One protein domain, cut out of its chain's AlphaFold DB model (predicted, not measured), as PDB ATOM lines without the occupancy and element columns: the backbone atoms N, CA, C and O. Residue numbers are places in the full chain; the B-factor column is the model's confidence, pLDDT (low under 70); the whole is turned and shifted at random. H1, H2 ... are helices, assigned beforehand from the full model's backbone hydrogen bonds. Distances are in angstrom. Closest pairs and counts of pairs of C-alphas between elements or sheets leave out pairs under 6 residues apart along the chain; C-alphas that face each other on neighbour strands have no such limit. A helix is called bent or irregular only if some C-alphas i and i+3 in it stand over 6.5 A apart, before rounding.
ATOM      1  N   GLY A  23     124.131 140.525 162.085       51.41
ATOM      2  CA  GLY A  23     124.698 141.661 162.822       51.41
ATOM      3  C   GLY A  23     126.132 142.026 162.419       51.41
ATOM      4  O   GLY A  23     126.626 143.095 162.779       51.41
ATOM      5  N   ASP A  24     126.809 141.164 161.660       54.31
ATOM      6  CA  ASP A  24     128.187 141.375 161.221       54.31
ATOM      7  C   ASP A  24     128.276 142.409 160.088       54.31
ATOM      8  O   ASP A  24     129.162 143.265 160.119       54.31
ATOM      9  N   MET A  25     127.304 142.405 159.168       54.25
ATOM     10  CA  MET A  25     127.176 143.432 158.126       54.25
ATOM     11  C   MET A  25     126.767 144.787 158.709       54.25
ATOM     12  O   MET A  25     127.316 145.805 158.300       54.25
ATOM     13  N   GLU A  26     125.864 144.824 159.696       71.56
ATOM     14  CA  GLU A  26     125.522 146.075 160.395       71.56
ATOM     15  C   GLU A  26     126.697 146.622 161.215       71.56
ATOM     16  O   GLU A  26     126.853 147.835 161.358       71.56
ATOM     17  N   PHE A  27     127.532 145.736 161.762       76.06
ATOM     18  CA  PHE A  27     128.731 146.119 162.493       76.06
ATOM     19  C   PHE A  27     129.758 146.768 161.567       76.06
ATOM     20  O   PHE A  27     130.214 147.868 161.867       76.06
ATOM     21  N   ASP A  28     130.093 146.137 160.442       78.81
ATOM     22  CA  ASP A  28     131.045 146.717 159.492       78.81
ATOM     23  C   ASP A  28     130.480 147.984 158.833       78.81
ATOM     24  O   ASP A  28     131.166 149.004 158.828       78.81
ATOM     25  N   ALA A  29     129.202 147.990 158.437       81.69
ATOM     26  CA  ALA A  29     128.539 149.175 157.889       81.69
ATOM     27  C   ALA A  29     128.511 150.354 158.875       81.69
ATOM     28  O   ALA A  29     128.675 151.499 158.466       81.69
ATOM     29  N   LEU A  30     128.350 150.103 160.181       80.62
ATOM     30  CA  LEU A  30     128.445 151.148 161.204       80.62
ATOM     31  C   LEU A  30     129.841 151.779 161.237       80.62
ATOM     32  O   LEU A  30     129.958 152.989 161.421       80.62
ATOM     33  N   PHE A  31     130.899 150.975 161.132       80.81
ATOM     34  CA  PHE A  31     132.268 151.484 161.168       80.81
ATOM     35  C   PHE A  31     132.684 152.134 159.851       80.81
ATOM     36  O   PHE A  31     133.426 153.114 159.902       80.81
ATOM     37  N   ASP A  32     132.163 151.666 158.719       81.00
ATOM     38  CA  ASP A  32     132.319 152.316 157.418       81.00
ATOM     39  C   ASP A  32     131.602 153.680 157.402       81.00
ATOM     40  O   ASP A  32     132.233 154.681 157.078       81.00
ATOM     41  N   ASP A  33     130.358 153.763 157.892       79.75
ATOM     42  CA  ASP A  33     129.602 155.019 158.067       79.75
ATOM     43  C   ASP A  33     130.320 155.990 159.018       79.75
ATOM     44  O   ASP A  33     130.471 157.168 158.713       79.75
ATOM     45  N   ILE A  34     130.853 155.513 160.149       76.50
ATOM     46  CA  ILE A  34     131.669 156.342 161.060       76.50
ATOM     47  C   ILE A  34     132.970 156.795 160.376       76.50
ATOM     48  O   ILE A  34     133.424 157.920 160.589       76.50
ATOM     49  N   SER A  35     133.598 155.931 159.581       76.25
ATOM     50  CA  SER A  35     134.830 156.251 158.860       76.25
ATOM     51  C   SER A  35     134.589 157.316 157.788       76.25
ATOM     52  O   SER A  35     135.395 158.235 157.660       76.25
ATOM     53  N   GLU A  36     133.484 157.220 157.055       77.06
ATOM     54  CA  GLU A  36     133.056 158.197 156.055       77.06
ATOM     55  C   GLU A  36     132.636 159.520 156.716       77.06
ATOM     56  O   GLU A  36     133.124 160.586 156.345       77.06
ATOM     57  N   GLU A  37     131.824 159.453 157.775       69.19
ATOM     58  CA  GLU A  37     131.289 160.609 158.504       69.19
ATOM     59  C   GLU A  37     132.378 161.493 159.128       69.19
ATOM     60  O   GLU A  37     132.223 162.713 159.196       69.19
ATOM     61  N   PHE A  38     133.477 160.896 159.593       68.19
ATOM     62  CA  PHE A  38     134.580 161.629 160.222       68.19
ATOM     63  C   PHE A  38     135.825 161.737 159.332       68.19
ATOM     64  O   PHE A  38     136.889 162.116 159.823       68.19
ATOM     65  N   GLY A  69     145.430 168.322 159.104       41.88
ATOM     66  CA  GLY A  69     145.021 168.993 160.342       41.88
ATOM     67  C   GLY A  69     143.513 169.078 160.599       41.88
ATOM     68  O   GLY A  69     143.117 169.312 161.739       41.88
ATOM     69  N   GLY A  70     142.656 168.900 159.589       49.66
ATOM     70  CA  GLY A  70     141.205 169.109 159.730       49.66
ATOM     71  C   GLY A  70     140.524 168.082 160.638       49.66
ATOM     72  O   GLY A  70     139.794 168.446 161.561       49.66
ATOM     73  N   THR A  71     140.811 166.796 160.432       52.94
ATOM     74  CA  THR A  71     140.255 165.700 161.240       52.94
ATOM     75  C   THR A  71     140.856 165.684 162.644       52.94
ATOM     76  O   THR A  71     140.117 165.538 163.615       52.94
ATOM     77  N   ALA A  72     142.165 165.934 162.781       53.09
ATOM     78  CA  ALA A  72     142.828 166.085 164.078       53.09
ATOM     79  C   ALA A  72     142.202 167.222 164.907       53.09
ATOM     80  O   ALA A  72     141.791 166.991 166.043       53.09
ATOM     81  N   ARG A  73     141.996 168.403 164.303       60.00
ATOM     82  CA  ARG A  73     141.307 169.528 164.956       60.00
ATOM     83  C   ARG A  73     139.869 169.181 165.344       60.00
ATOM     84  O   ARG A  73     139.455 169.541 166.438       60.00
ATOM     85  N   LEU A  74     139.117 168.446 164.517       61.66
ATOM     86  CA  LEU A  74     137.756 167.986 164.847       61.66
ATOM     87  C   LEU A  74     137.722 167.018 166.041       61.66
ATOM     88  O   LEU A  74     136.844 167.136 166.898       61.66
ATOM     89  N   PHE A  75     138.678 166.088 166.130       65.69
ATOM     90  CA  PHE A  75     138.801 165.186 167.278       65.69
ATOM     91  C   PHE A  75     139.177 165.946 168.558       65.69
ATOM     92  O   PHE A  75     138.584 165.692 169.606       65.69
ATOM     93  N   ASP A  76     140.078 166.924 168.463       63.78
ATOM     94  CA  ASP A  76     140.504 167.764 169.589       63.78
ATOM     95  C   ASP A  76     139.382 168.707 170.067       63.78
ATOM     96  O   ASP A  76     139.165 168.879 171.270       63.78
ATOM     97  N   ILE A  77     138.595 169.254 169.136       63.38
ATOM     98  CA  ILE A  77     137.364 170.010 169.411       63.38
ATOM     99  C   ILE A  77     136.337 169.119 170.125       63.38
ATOM    100  O   ILE A  77     135.751 169.519 171.135       63.38
ATOM    101  N   ALA A  78     136.131 167.887 169.646       59.88
ATOM    102  CA  ALA A  78     135.209 166.933 170.263       59.88
ATOM    103  C   ALA A  78     135.664 166.501 171.670       59.88
ATOM    104  O   ALA A  78     134.823 166.269 172.550       59.88
ATOM    105  N   ASP A  79     136.977 166.441 171.898       62.94
ATOM    106  CA  ASP A  79     137.595 166.166 173.196       62.94
ATOM    107  C   ASP A  79     137.577 167.388 174.134       62.94
ATOM    108  O   ASP A  79     137.782 167.241 175.341       62.94
ATOM    109  N   GLY A  80     137.225 168.570 173.619       58.06
ATOM    110  CA  GLY A  80     137.149 169.817 174.378       58.06
ATOM    111  C   GLY A  80     138.514 170.436 174.675       58.06
ATOM    112  O   GLY A  80     138.641 171.145 175.668       58.06
ATOM    113  N   ALA A  81     139.527 170.144 173.854       57.38
ATOM    114  CA  ALA A  81     140.867 170.715 173.975       57.38
ATOM    115  C   ALA A  81     140.957 172.155 173.435       57.38
ATOM    116  O   ALA A  81     141.874 172.888 173.799       57.38
ATOM    117  N   VAL A  82     139.997 172.580 172.606       54.22
ATOM    118  CA  VAL A  82     139.872 173.972 172.155       54.22
ATOM    119  C   VAL A  82     139.067 174.744 173.197       54.22
ATOM    120  O   VAL A  82     137.876 174.496 173.387       54.22
ATOM    121  N   THR A  83     139.736 175.644 173.916       45.88
ATOM    122  CA  THR A  83     139.092 176.549 174.870       45.88
ATOM    123  C   THR A  83     138.165 177.501 174.126       45.88
ATOM    124  O   THR A  83     138.610 178.258 173.266       45.88
ATOM    125  N   GLU A  84     136.887 177.405 174.488       49.38
ATOM    126  CA  GLU A  84     135.758 178.300 174.224       49.38
ATOM    127  C   GLU A  84     136.213 179.734 173.900       49.38
ATOM    128  O   GLU A  84     136.466 180.548 174.785       49.38
ATOM    129  N   SER A  85     136.382 180.017 172.608       42.81
ATOM    130  CA  SER A  85     136.499 181.387 172.112       42.81
ATOM    131  C   SER A  85     135.075 181.940 172.045       42.81
ATOM    132  O   SER A  85     134.145 181.250 171.636       42.81
ATOM    133  N   GLY A  86     134.876 183.113 172.640       44.62
ATOM    134  CA  GLY A  86     133.591 183.566 173.175       44.62
ATOM    135  C   GLY A  86     132.574 184.093 172.161       44.62
ATOM    136  O   GLY A  86     132.028 185.172 172.388       44.62
ATOM    137  N   ALA A  87     132.283 183.364 171.083       49.94
ATOM    138  CA  ALA A  87     131.137 183.651 170.220       49.94
ATOM    139  C   ALA A  87     129.963 182.711 170.550       49.94
ATOM    140  O   ALA A  87     130.116 181.491 170.614       49.94
ATOM    141  N   ALA A  88     128.766 183.269 170.760       50.59
ATOM    142  CA  ALA A  88     127.564 182.488 171.076       50.59
ATOM    143  C   ALA A  88     127.225 181.449 169.984       50.59
ATOM    144  O   ALA A  88     126.753 180.359 170.305       50.59
ATOM    145  N   ASP A  89     127.552 181.748 168.722       51.75
ATOM    146  CA  ASP A  89     127.413 180.831 167.584       51.75
ATOM    147  C   ASP A  89     128.426 179.669 167.617       51.75
ATOM    148  O   ASP A  89     128.104 178.538 167.244       51.75
ATOM    149  N   GLU A  90     129.642 179.894 168.127       50.03
ATOM    150  CA  GLU A  90     130.666 178.849 168.246       50.03
ATOM    151  C   GLU A  90     130.281 177.809 169.309       50.03
ATOM    152  O   GLU A  90     130.424 176.605 169.089       50.03
ATOM    153  N   ALA A  91     129.704 178.239 170.435       52.97
ATOM    154  CA  ALA A  91     129.243 177.334 171.489       52.97
ATOM    155  C   ALA A  91     128.128 176.378 171.014       52.97
ATOM    156  O   ALA A  91     128.089 175.208 171.420       52.97
ATOM    157  N   GLU A  92     127.236 176.837 170.133       55.25
ATOM    158  CA  GLU A  92     126.150 176.017 169.592       55.25
ATOM    159  C   GLU A  92     126.665 174.981 168.579       55.25
ATOM    160  O   GLU A  92     126.337 173.790 168.684       55.25
ATOM    161  N   VAL A  93     127.562 175.395 167.676       56.19
ATOM    162  CA  VAL A  93     128.210 174.516 166.688       56.19
ATOM    163  C   VAL A  93     129.100 173.472 167.375       56.19
ATOM    164  O   VAL A  93     128.949 172.269 167.132       56.19
ATOM    165  N   PHE A  94     129.964 173.880 168.310       61.41
ATOM    166  CA  PHE A  94     130.794 172.953 169.088       61.41
ATOM    167  C   PHE A  94     129.948 172.017 169.964       61.41
ATOM    168  O   PHE A  94     130.254 170.826 170.104       61.41
ATOM    169  N   GLY A  95     128.826 172.512 170.493       61.09
ATOM    170  CA  GLY A  95     127.851 171.717 171.230       61.09
ATOM    171  C   GLY A  95     127.146 170.659 170.373       61.09
ATOM    172  O   GLY A  95     126.861 169.559 170.866       61.09
ATOM    173  N   PHE A  96     126.857 170.950 169.104       64.38
ATOM    174  CA  PHE A  96     126.288 169.988 168.156       64.38
ATOM    175  C   PHE A  96     127.305 168.903 167.777       64.38
ATOM    176  O   PHE A  96     127.002 167.709 167.885       64.38
ATOM    177  N   ILE A  97     128.536 169.302 167.440       65.44
ATOM    178  CA  ILE A  97     129.638 168.391 167.092       65.44
ATOM    179  C   ILE A  97     129.896 167.419 168.247       65.44
ATOM    180  O   ILE A  97     129.822 166.201 168.079       65.44
ATOM    181  N   LYS A  98     130.073 167.927 169.470       66.50
ATOM    182  CA  LYS A  98     130.320 167.094 170.653       66.50
ATOM    183  C   LYS A  98     129.188 166.103 170.936       66.50
ATOM    184  O   LYS A  98     129.442 164.961 171.326       66.50
ATOM    185  N   ARG A  99     127.926 166.500 170.722       72.88
ATOM    186  CA  ARG A  99     126.759 165.609 170.864       72.88
ATOM    187  C   ARG A  99     126.757 164.497 169.815       72.88
ATOM    188  O   ARG A  99     126.474 163.347 170.162       72.88
ATOM    189  N   ARG A 100     127.109 164.821 168.571       71.44
ATOM    190  CA  ARG A 100     127.193 163.865 167.461       71.44
ATOM    191  C   ARG A 100     128.305 162.834 167.686       71.44
ATOM    192  O   ARG A 100     128.026 161.634 167.687       71.44
ATOM    193  N   PHE A 101     129.507 163.295 168.037       72.44
ATOM    194  CA  PHE A 101     130.642 162.443 168.417       72.44
ATOM    195  C   PHE A 101     130.317 161.546 169.613       72.44
ATOM    196  O   PHE A 101     130.560 160.341 169.577       72.44
ATOM    197  N   LYS A 102     129.691 162.094 170.660       77.81
ATOM    198  CA  LYS A 102     129.260 161.313 171.826       77.81
ATOM    199  C   LYS A 102     128.314 160.173 171.445       77.81
ATOM    200  O   LYS A 102     128.494 159.051 171.917       77.81
ATOM    201  N   LYS A 103     127.298 160.447 170.618       79.62
ATOM    202  CA  LYS A 103     126.320 159.432 170.196       79.62
ATOM    203  C   LYS A 103     127.010 158.295 169.438       79.62
ATOM    204  O   LYS A 103     126.801 157.132 169.785       79.62
ATOM    205  N   ARG A 104     127.874 158.631 168.474       78.00
ATOM    206  CA  ARG A 104     128.622 157.655 167.664       78.00
ATOM    207  C   ARG A 104     129.644 156.867 168.481       78.00
ATOM    208  O   ARG A 104     129.657 155.646 168.391       78.00
ATOM    209  N   ALA A 105     130.409 157.518 169.357       75.50
ATOM    210  CA  ALA A 105     131.365 156.852 170.244       75.50
ATOM    211  C   ALA A 105     130.689 155.808 171.151       75.50
ATOM    212  O   ALA A 105     131.186 154.695 171.314       75.50
ATOM    213  N   LEU A 106     129.519 156.137 171.713       81.44
ATOM    214  CA  LEU A 106     128.748 155.199 172.534       81.44
ATOM    215  C   LEU A 106     128.170 154.042 171.712       81.44
ATOM    216  O   LEU A 106     128.143 152.908 172.194       81.44
ATOM    217  N   GLN A 107     127.710 154.312 170.489       83.44
ATOM    218  CA  GLN A 107     127.215 153.280 169.577       83.44
ATOM    219  C   GLN A 107     128.339 152.311 169.186       83.44
ATOM    220  O   GLN A 107     128.173 151.102 169.352       83.44
ATOM    221  N   ALA A 108     129.501 152.837 168.791       80.75
ATOM    222  CA  ALA A 108     130.695 152.065 168.464       80.75
ATOM    223  C   ALA A 108     131.172 151.213 169.650       80.75
ATOM    224  O   ALA A 108     131.393 150.013 169.505       80.75
ATOM    225  N   MET A 109     131.251 151.788 170.856       85.38
ATOM    226  CA  MET A 109     131.627 151.048 172.067       85.38
ATOM    227  C   MET A 109     130.670 149.881 172.345       85.38
ATOM    228  O   MET A 109     131.120 148.771 172.628       85.38
ATOM    229  N   ARG A 110     129.351 150.103 172.263       85.62
ATOM    230  CA  ARG A 110     128.355 149.040 172.485       85.62
ATOM    231  C   ARG A 110     128.472 147.931 171.444       85.62
ATOM    232  O   ARG A 110     128.419 146.760 171.813       85.62
ATOM    233  N   ALA A 111     128.653 148.297 170.177       83.12
ATOM    234  CA  ALA A 111     128.838 147.352 169.085       83.12
ATOM    235  C   ALA A 111     130.101 146.497 169.296       83.12
ATOM    236  O   ALA A 111     130.028 145.270 169.247       83.12
ATOM    237  N   LEU A 112     131.230 147.123 169.656       83.44
ATOM    238  CA  LEU A 112     132.484 146.420 169.953       83.44
ATOM    239  C   LEU A 112     132.360 145.473 171.147       83.44
ATOM    240  O   LEU A 112     132.842 144.348 171.076       83.44
ATOM    241  N   ILE A 113     131.694 145.885 172.229       84.31
ATOM    242  CA  ILE A 113     131.493 145.018 173.400       84.31
ATOM    243  C   ILE A 113     130.681 143.779 173.024       84.31
ATOM    244  O   ILE A 113     131.054 142.674 173.416       84.31
ATOM    245  N   ARG A 114     129.594 143.937 172.257       84.00
ATOM    246  CA  ARG A 114     128.787 142.798 171.794       84.00
ATOM    247  C   ARG A 114     129.615 141.855 170.928       84.00
ATOM    248  O   ARG A 114     129.626 140.656 171.188       84.00
ATOM    249  N   LYS A 115     130.362 142.406 169.969       80.56
ATOM    250  CA  LYS A 115     131.207 141.639 169.051       80.56
ATOM    251  C   LYS A 115     132.304 140.869 169.786       80.56
ATOM    252  O   LYS A 115     132.465 139.673 169.588       80.56
ATOM    253  N   VAL A 116     133.029 141.529 170.689       80.81
ATOM    254  CA  VAL A 116     134.100 140.901 171.476       80.81
ATOM    255  C   VAL A 116     133.546 139.852 172.447       80.81
ATOM    256  O   VAL A 116     134.204 138.847 172.700       80.81
ATOM    257  N   ARG A 117     132.325 140.046 172.963       79.62
ATOM    258  CA  ARG A 117     131.651 139.065 173.825       79.62
ATOM    259  C   ARG A 117     131.143 137.846 173.052       79.62
ATOM    260  O   ARG A 117     131.114 136.768 173.641       79.62
ATOM    261  N   SER A 118     130.770 137.991 171.776       78.25
ATOM    262  CA  SER A 118     130.219 136.881 170.985       78.25
ATOM    263  C   SER A 118     131.263 135.816 170.650       78.25
ATOM    264  O   SER A 118     130.941 134.631 170.643       78.25
ATOM    265  N   ALA A 119     132.525 136.204 170.429       76.94
ATOM    266  CA  ALA A 119     133.558 135.252 170.040       76.94
ATOM    267  C   ALA A 119     134.877 135.433 170.800       76.94
ATOM    268  O   ALA A 119     135.538 136.471 170.736       76.94
ATOM    269  N   ARG A 120     135.342 134.339 171.422       73.75
ATOM    270  CA  ARG A 120     136.640 134.285 172.123       73.75
ATOM    271  C   ARG A 120     137.838 134.585 171.214       73.75
ATOM    272  O   ARG A 120     138.879 134.994 171.720       73.75
ATOM    273  N   LYS A 121     137.702 134.444 169.887       79.19
ATOM    274  CA  LYS A 121     138.756 134.791 168.911       79.19
ATOM    275  C   LYS A 121     139.166 136.270 168.965       79.19
ATOM    276  O   LYS A 121     140.313 136.604 168.676       79.19
ATOM    277  N   TYR A 122     138.275 137.146 169.433       80.50
ATOM    278  CA  TYR A 122     138.546 138.576 169.590       80.50
ATOM    279  C   TYR A 122     139.213 138.937 170.925       80.50
ATOM    280  O   TYR A 122     139.449 140.116 171.187       80.50
ATOM    281  N   ALA A 123     139.573 137.953 171.761       76.25
ATOM    282  CA  ALA A 123     140.221 138.198 173.051       76.25
ATOM    283  C   ALA A 123     141.515 139.024 172.925       76.25
ATOM    284  O   ALA A 123     141.806 139.862 173.777       76.25
ATOM    285  N   LYS A 124     142.245 138.867 171.813       80.88
ATOM    286  CA  LYS A 124     143.443 139.662 171.494       80.88
ATOM    287  C   LYS A 124     143.169 141.160 171.290       80.88
ATOM    288  O   LYS A 124     144.071 141.967 171.489       80.88
ATOM    289  N   CYS A 125     141.935 141.540 170.952       84.06
ATOM    290  CA  CYS A 125     141.522 142.933 170.749       84.06
ATOM    291  C   CYS A 125     140.905 143.571 172.014       84.06
ATOM    292  O   CYS A 125     140.685 144.781 172.042       84.06
ATOM    293  N   ILE A 126     140.675 142.801 173.093       81.56
ATOM    294  CA  ILE A 126     140.210 143.312 174.400       81.56
ATOM    295  C   ILE A 126     141.059 144.484 174.924       81.56
ATOM    296  O   ILE A 126     140.468 145.486 175.331       81.56
ATOM    297  N   PRO A 127     142.409 144.441 174.922       84.12
ATOM    298  CA  PRO A 127     143.199 145.569 175.420       84.12
ATOM    299  C   PRO A 127     142.971 146.868 174.632       84.12
ATOM    300  O   PRO A 127     143.057 147.943 175.218       84.12
ATOM    301  N   GLN A 128     142.633 146.800 173.338       81.56
ATOM    302  CA  GLN A 128     142.250 147.984 172.559       81.56
ATOM    303  C   GLN A 128     140.835 148.457 172.905       81.56
ATOM    304  O   GLN A 128     140.627 149.650 173.117       81.56
ATOM    305  N   LEU A 129     139.889 147.532 173.102       83.69
ATOM    306  CA  LEU A 129     138.551 147.876 173.583       83.69
ATOM    307  C   LEU A 129     138.601 148.620 174.930       83.69
ATOM    308  O   LEU A 129     137.868 149.585 175.129       83.69
ATOM    309  N   LEU A 130     139.502 148.241 175.840       81.62
ATOM    310  CA  LEU A 130     139.681 148.950 177.114       81.62
ATOM    311  C   LEU A 130     140.112 150.414 176.926       81.62
ATOM    312  O   LEU A 130     139.676 151.269 177.700       81.62
ATOM    313  N   LYS A 131     140.901 150.731 175.890       81.38
ATOM    314  CA  LYS A 131     141.275 152.118 175.561       81.38
ATOM    315  C   LYS A 131     140.068 152.936 175.118       81.38
ATOM    316  O   LYS A 131     139.915 154.071 175.565       81.38
ATOM    317  N   VAL A 132     139.166 152.340 174.334       80.56
ATOM    318  CA  VAL A 132     137.885 152.963 173.956       80.56
ATOM    319  C   VAL A 132     137.074 153.304 175.203       80.56
ATOM    320  O   VAL A 132     136.612 154.433 175.360       80.56
ATOM    321  N   ILE A 133     136.945 152.354 176.135       81.56
ATOM    322  CA  ILE A 133     136.195 152.550 177.384       81.56
ATOM    323  C   ILE A 133     136.833 153.655 178.236       81.56
ATOM    324  O   ILE A 133     136.122 154.508 178.773       81.56
ATOM    325  N   ALA A 134     138.163 153.671 178.344       79.56
ATOM    326  CA  ALA A 134     138.893 154.702 179.073       79.56
ATOM    327  C   ALA A 134     138.683 156.096 178.458       79.56
ATOM    328  O   ALA A 134     138.398 157.046 179.190       79.56
ATOM    329  N   ALA A 135     138.737 156.214 177.128       75.19
ATOM    330  CA  ALA A 135     138.491 157.463 176.410       75.19
ATOM    331  C   ALA A 135     137.043 157.959 176.582       75.19
ATOM    332  O   ALA A 135     136.820 159.129 176.899       75.19
ATOM    333  N   VAL A 136     136.054 157.059 176.498       78.44
ATOM    334  CA  VAL A 136     134.639 157.371 176.774       78.44
ATOM    335  C   VAL A 136     134.443 157.846 178.215       78.44
ATOM    336  O   VAL A 136     133.753 158.840 178.452       78.44
ATOM    337  N   LYS A 137     135.077 157.186 179.194       77.75
ATOM    338  CA  LYS A 137     135.010 157.581 180.612       77.75
ATOM    339  C   LYS A 137     135.653 158.950 180.852       77.75
ATOM    340  O   LYS A 137     135.137 159.731 181.648       77.75
ATOM    341  N   ALA A 138     136.723 159.262 180.124       77.19
ATOM    342  CA  ALA A 138     137.369 160.571 180.118       77.19
ATOM    343  C   ALA A 138     136.579 161.647 179.342       77.19
ATOM    344  O   ALA A 138     137.035 162.785 179.269       77.19
ATOM    345  N   LYS A 139     135.406 161.313 178.771       75.38
ATOM    346  CA  LYS A 139     134.596 162.180 177.891       75.38
ATOM    347  C   LYS A 139     135.370 162.698 176.671       75.38
ATOM    348  O   LYS A 139     135.000 163.727 176.108       75.38
ATOM    349  N   ARG A 140     136.414 161.970 176.268       75.81
ATOM    350  CA  ARG A 140     137.202 162.219 175.063       75.81
ATOM    351  C   ARG A 140     136.580 161.443 173.908       75.81
ATOM    352  O   ARG A 140     136.946 160.300 173.635       75.81
ATOM    353  N   TRP A 141     135.533 162.020 173.321       77.62
ATOM    354  CA  TRP A 141     134.723 161.372 172.292       77.62
ATOM    355  C   TRP A 141     135.482 161.181 170.980       77.62
ATOM    356  O   TRP A 141     135.282 160.166 170.319       77.62
ATOM    357  N   GLY A 142     136.364 162.114 170.624       73.12
ATOM    358  CA  GLY A 142     137.195 162.009 169.437       73.12
ATOM    359  C   GLY A 142     138.241 160.909 169.580       73.12
ATOM    360  O   GLY A 142     138.294 159.990 168.757       73.12
ATOM    361  N   THR A 143     138.974 160.914 170.697       76.19
ATOM    362  CA  THR A 143     139.892 159.814 171.040       76.19
ATOM    363  C   THR A 143     139.161 158.462 171.086       76.19
ATOM    364  O   THR A 143     139.677 157.459 170.593       76.19
ATOM    365  N   ALA A 144     137.937 158.415 171.624       77.56
ATOM    366  CA  ALA A 144     137.150 157.184 171.689       77.56
ATOM    367  C   ALA A 144     136.809 156.614 170.304       77.56
ATOM    368  O   ALA A 144     136.904 155.401 170.122       77.56
ATOM    369  N   ILE A 145     136.442 157.453 169.329       80.38
ATOM    370  CA  ILE A 145     136.158 157.004 167.955       80.38
ATOM    371  C   ILE A 145     137.432 156.492 167.277       80.38
ATOM    372  O   ILE A 145     137.406 155.432 166.651       80.38
ATOM    373  N   LYS A 146     138.563 157.182 167.461       79.94
ATOM    374  CA  LYS A 146     139.860 156.752 166.916       79.94
ATOM    375  C   LYS A 146     140.267 155.368 167.431       79.94
ATOM    376  O   LYS A 146     140.604 154.482 166.646       79.94
ATOM    377  N   GLU A 147     140.180 155.155 168.742       80.25
ATOM    378  CA  GLU A 147     140.466 153.855 169.363       80.25
ATOM    379  C   GLU A 147     139.427 152.789 168.960       80.25
ATOM    380  O   GLU A 147     139.758 151.607 168.825       80.25
ATOM    381  N   ALA A 148     138.171 153.184 168.721       80.50
ATOM    382  CA  ALA A 148     137.125 152.270 168.268       80.50
ATOM    383  C   ALA A 148     137.402 151.759 166.847       80.50
ATOM    384  O   ALA A 148     137.317 150.553 166.616       80.50
ATOM    385  N   LEU A 149     137.829 152.633 165.929       82.56
ATOM    386  CA  LEU A 149     138.263 152.252 164.581       82.56
ATOM    387  C   LEU A 149     139.507 151.354 164.614       82.56
ATOM    388  O   LEU A 149     139.591 150.378 163.867       82.56
ATOM    389  N   ALA A 150     140.459 151.627 165.513       81.56
ATOM    390  CA  ALA A 150     141.616 150.755 165.713       81.56
ATOM    391  C   ALA A 150     141.199 149.350 166.191       81.56
ATOM    392  O   ALA A 150     141.687 148.344 165.668       81.56
ATOM    393  N   THR A 151     140.249 149.280 167.128       83.12
ATOM    394  CA  THR A 151     139.699 148.014 167.637       83.12
ATOM    395  C   THR A 151     138.929 147.261 166.547       83.12
ATOM    396  O   THR A 151     139.097 146.051 166.403       83.12
ATOM    397  N   TRP A 152     138.138 147.964 165.733       84.44
ATOM    398  CA  TRP A 152     137.436 147.391 164.582       84.44
ATOM    399  C   TRP A 152     138.405 146.768 163.566       84.44
ATOM    400  O   TRP A 152     138.229 145.618 163.164       84.44
ATOM    401  N   ARG A 153     139.504 147.458 163.231       82.62
ATOM    402  CA  ARG A 153     140.560 146.904 162.361       82.62
ATOM    403  C   ARG A 153     141.222 145.663 162.962       82.62
ATOM    404  O   ARG A 153     141.558 144.744 162.219       82.62
ATOM    405  N   CYS A 154     141.413 145.621 164.282       81.38
ATOM    406  CA  CYS A 154     141.908 144.421 164.960       81.38
ATOM    407  C   CYS A 154     140.933 143.254 164.800       81.38
ATOM    408  O   CYS A 154     141.367 142.167 164.433       81.38
ATOM    409  N   ILE A 155     139.631 143.490 164.995       82.38
ATOM    410  CA  ILE A 155     138.570 142.485 164.830       82.38
ATOM    411  C   ILE A 155     138.516 141.964 163.387       82.38
ATOM    412  O   ILE A 155     138.438 140.757 163.191       82.38
ATOM    413  N   ARG A 156     138.633 142.835 162.377       82.19
ATOM    414  CA  ARG A 156     138.663 142.424 160.958       82.19
ATOM    415  C   ARG A 156     139.883 141.584 160.578       82.19
ATOM    416  O   ARG A 156     139.824 140.822 159.621       82.19
ATOM    417  N   ARG A 157     140.994 141.733 161.301       78.75
ATOM    418  CA  ARG A 157     142.225 140.947 161.108       78.75
ATOM    419  C   ARG A 157     142.298 139.729 162.036       78.75
ATOM    420  O   ARG A 157     143.324 139.046 162.045       78.75
ATOM    421  N   ALA A 158     141.287 139.522 162.889       71.19
ATOM    422  CA  ALA A 158     141.356 138.590 164.006       71.19
ATOM    423  C   ALA A 158     140.968 137.160 163.650       71.19
ATOM    424  O   ALA A 158     141.773 136.291 164.064       71.19
TER     425      ALA A 158
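What this domain is: This is residues 23 to 38 and 69 to 158 of the 158 residues of an uncharacterized protein of Roseobacter cerasinus (UniProt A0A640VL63). Three helices, the long H3 and the shorter H4 and H5 that fold back beside one half of it, form the core of an up-and-down bundle, and H1 lies more loosely over H3 and H5 on the side away from H4. H2 stands crosswise to H3 near the start of H5, and the first turns of H3, residues 88 to 93, stick out with residues 85 to 87 at one end. The printed part has 106 residues with five named helices, H1 to H5 in chain order, and no named strand; the class is all helix. It is compact, with a radius of gyration of the C-alphas of 14.7 A, and a rod in outline, spanning 49 by 24 by 22 A.

Where its parts are: H1 holds residues 23 to 37, 20.5 A long, and begins at C-alpha 23 at (124.698, 141.661, 162.822). H2 holds residues 69 to 79. H3, residues 88 to 118, is the longest helix at 45.7 A, from C-alpha 88 at (127.564, 182.488, 171.076). H4, residues 120 to 137, is 24.8 A long; it is irregular, with C-alphas 121 and 124 7.2 A apart, and has a kink of 53 degrees near residue 127. H5, residues 141 to 156, is 22.4 A long and ends at C-alpha 156 at (138.663, 142.424, 160.958).

How they stand to each other: H3 and H5 are the hubs, touching four helices each. They touch each other at a shallow tilt of 28 degrees, the same way, closest at the C-alphas of Ala 105 and Ile 145, 5.3 A; H3 does so with residues 98 to 112 alone. H4 and H5 are a helical hairpin at a shallow tilt of 4 degrees, opposite ways, closest at the C-alphas of Val 132 and Ala 144, 4.8 A. H3 and H4 are a helical hairpin too, at 24 degrees, closest at the C-alphas of Val 116 and Tyr 122, 5.4 A; H3 touches H4 with residues 105 to 116 alone. H1 touches H3, whose residues 104 to 111 alone take part, closest at the C-alphas of Phe 27 and Ala 111, 6.7 A. H1 and H5 only just touch, with 3 pairs of C-alphas within 8 A, at a steep tilt of 45 degrees. H2 is about perpendicular to H3, at 84 degrees, and touches H5 closest at the C-alphas of Phe 75 and Gly 142, 4.2 A. H4 is apart from H1 and H2. In H1, H2 and H5 every O i to N i+4 pair is within hydrogen-bond range; in H3 26 of 27 are, in H4 8 of 14.

The domain as a whole: The C-alphas of Ala 87 and Arg 120 are the two farthest apart, 49.7 A. Residues 39 to 68 are not printed, and C-alphas 38 and 69 are 12.8 A apart across this cut. No link printed whole is long. The mean pLDDT of the printed part is 71.8; residues 23 to 25, 37 to 38 and 69 to 98 are under 70.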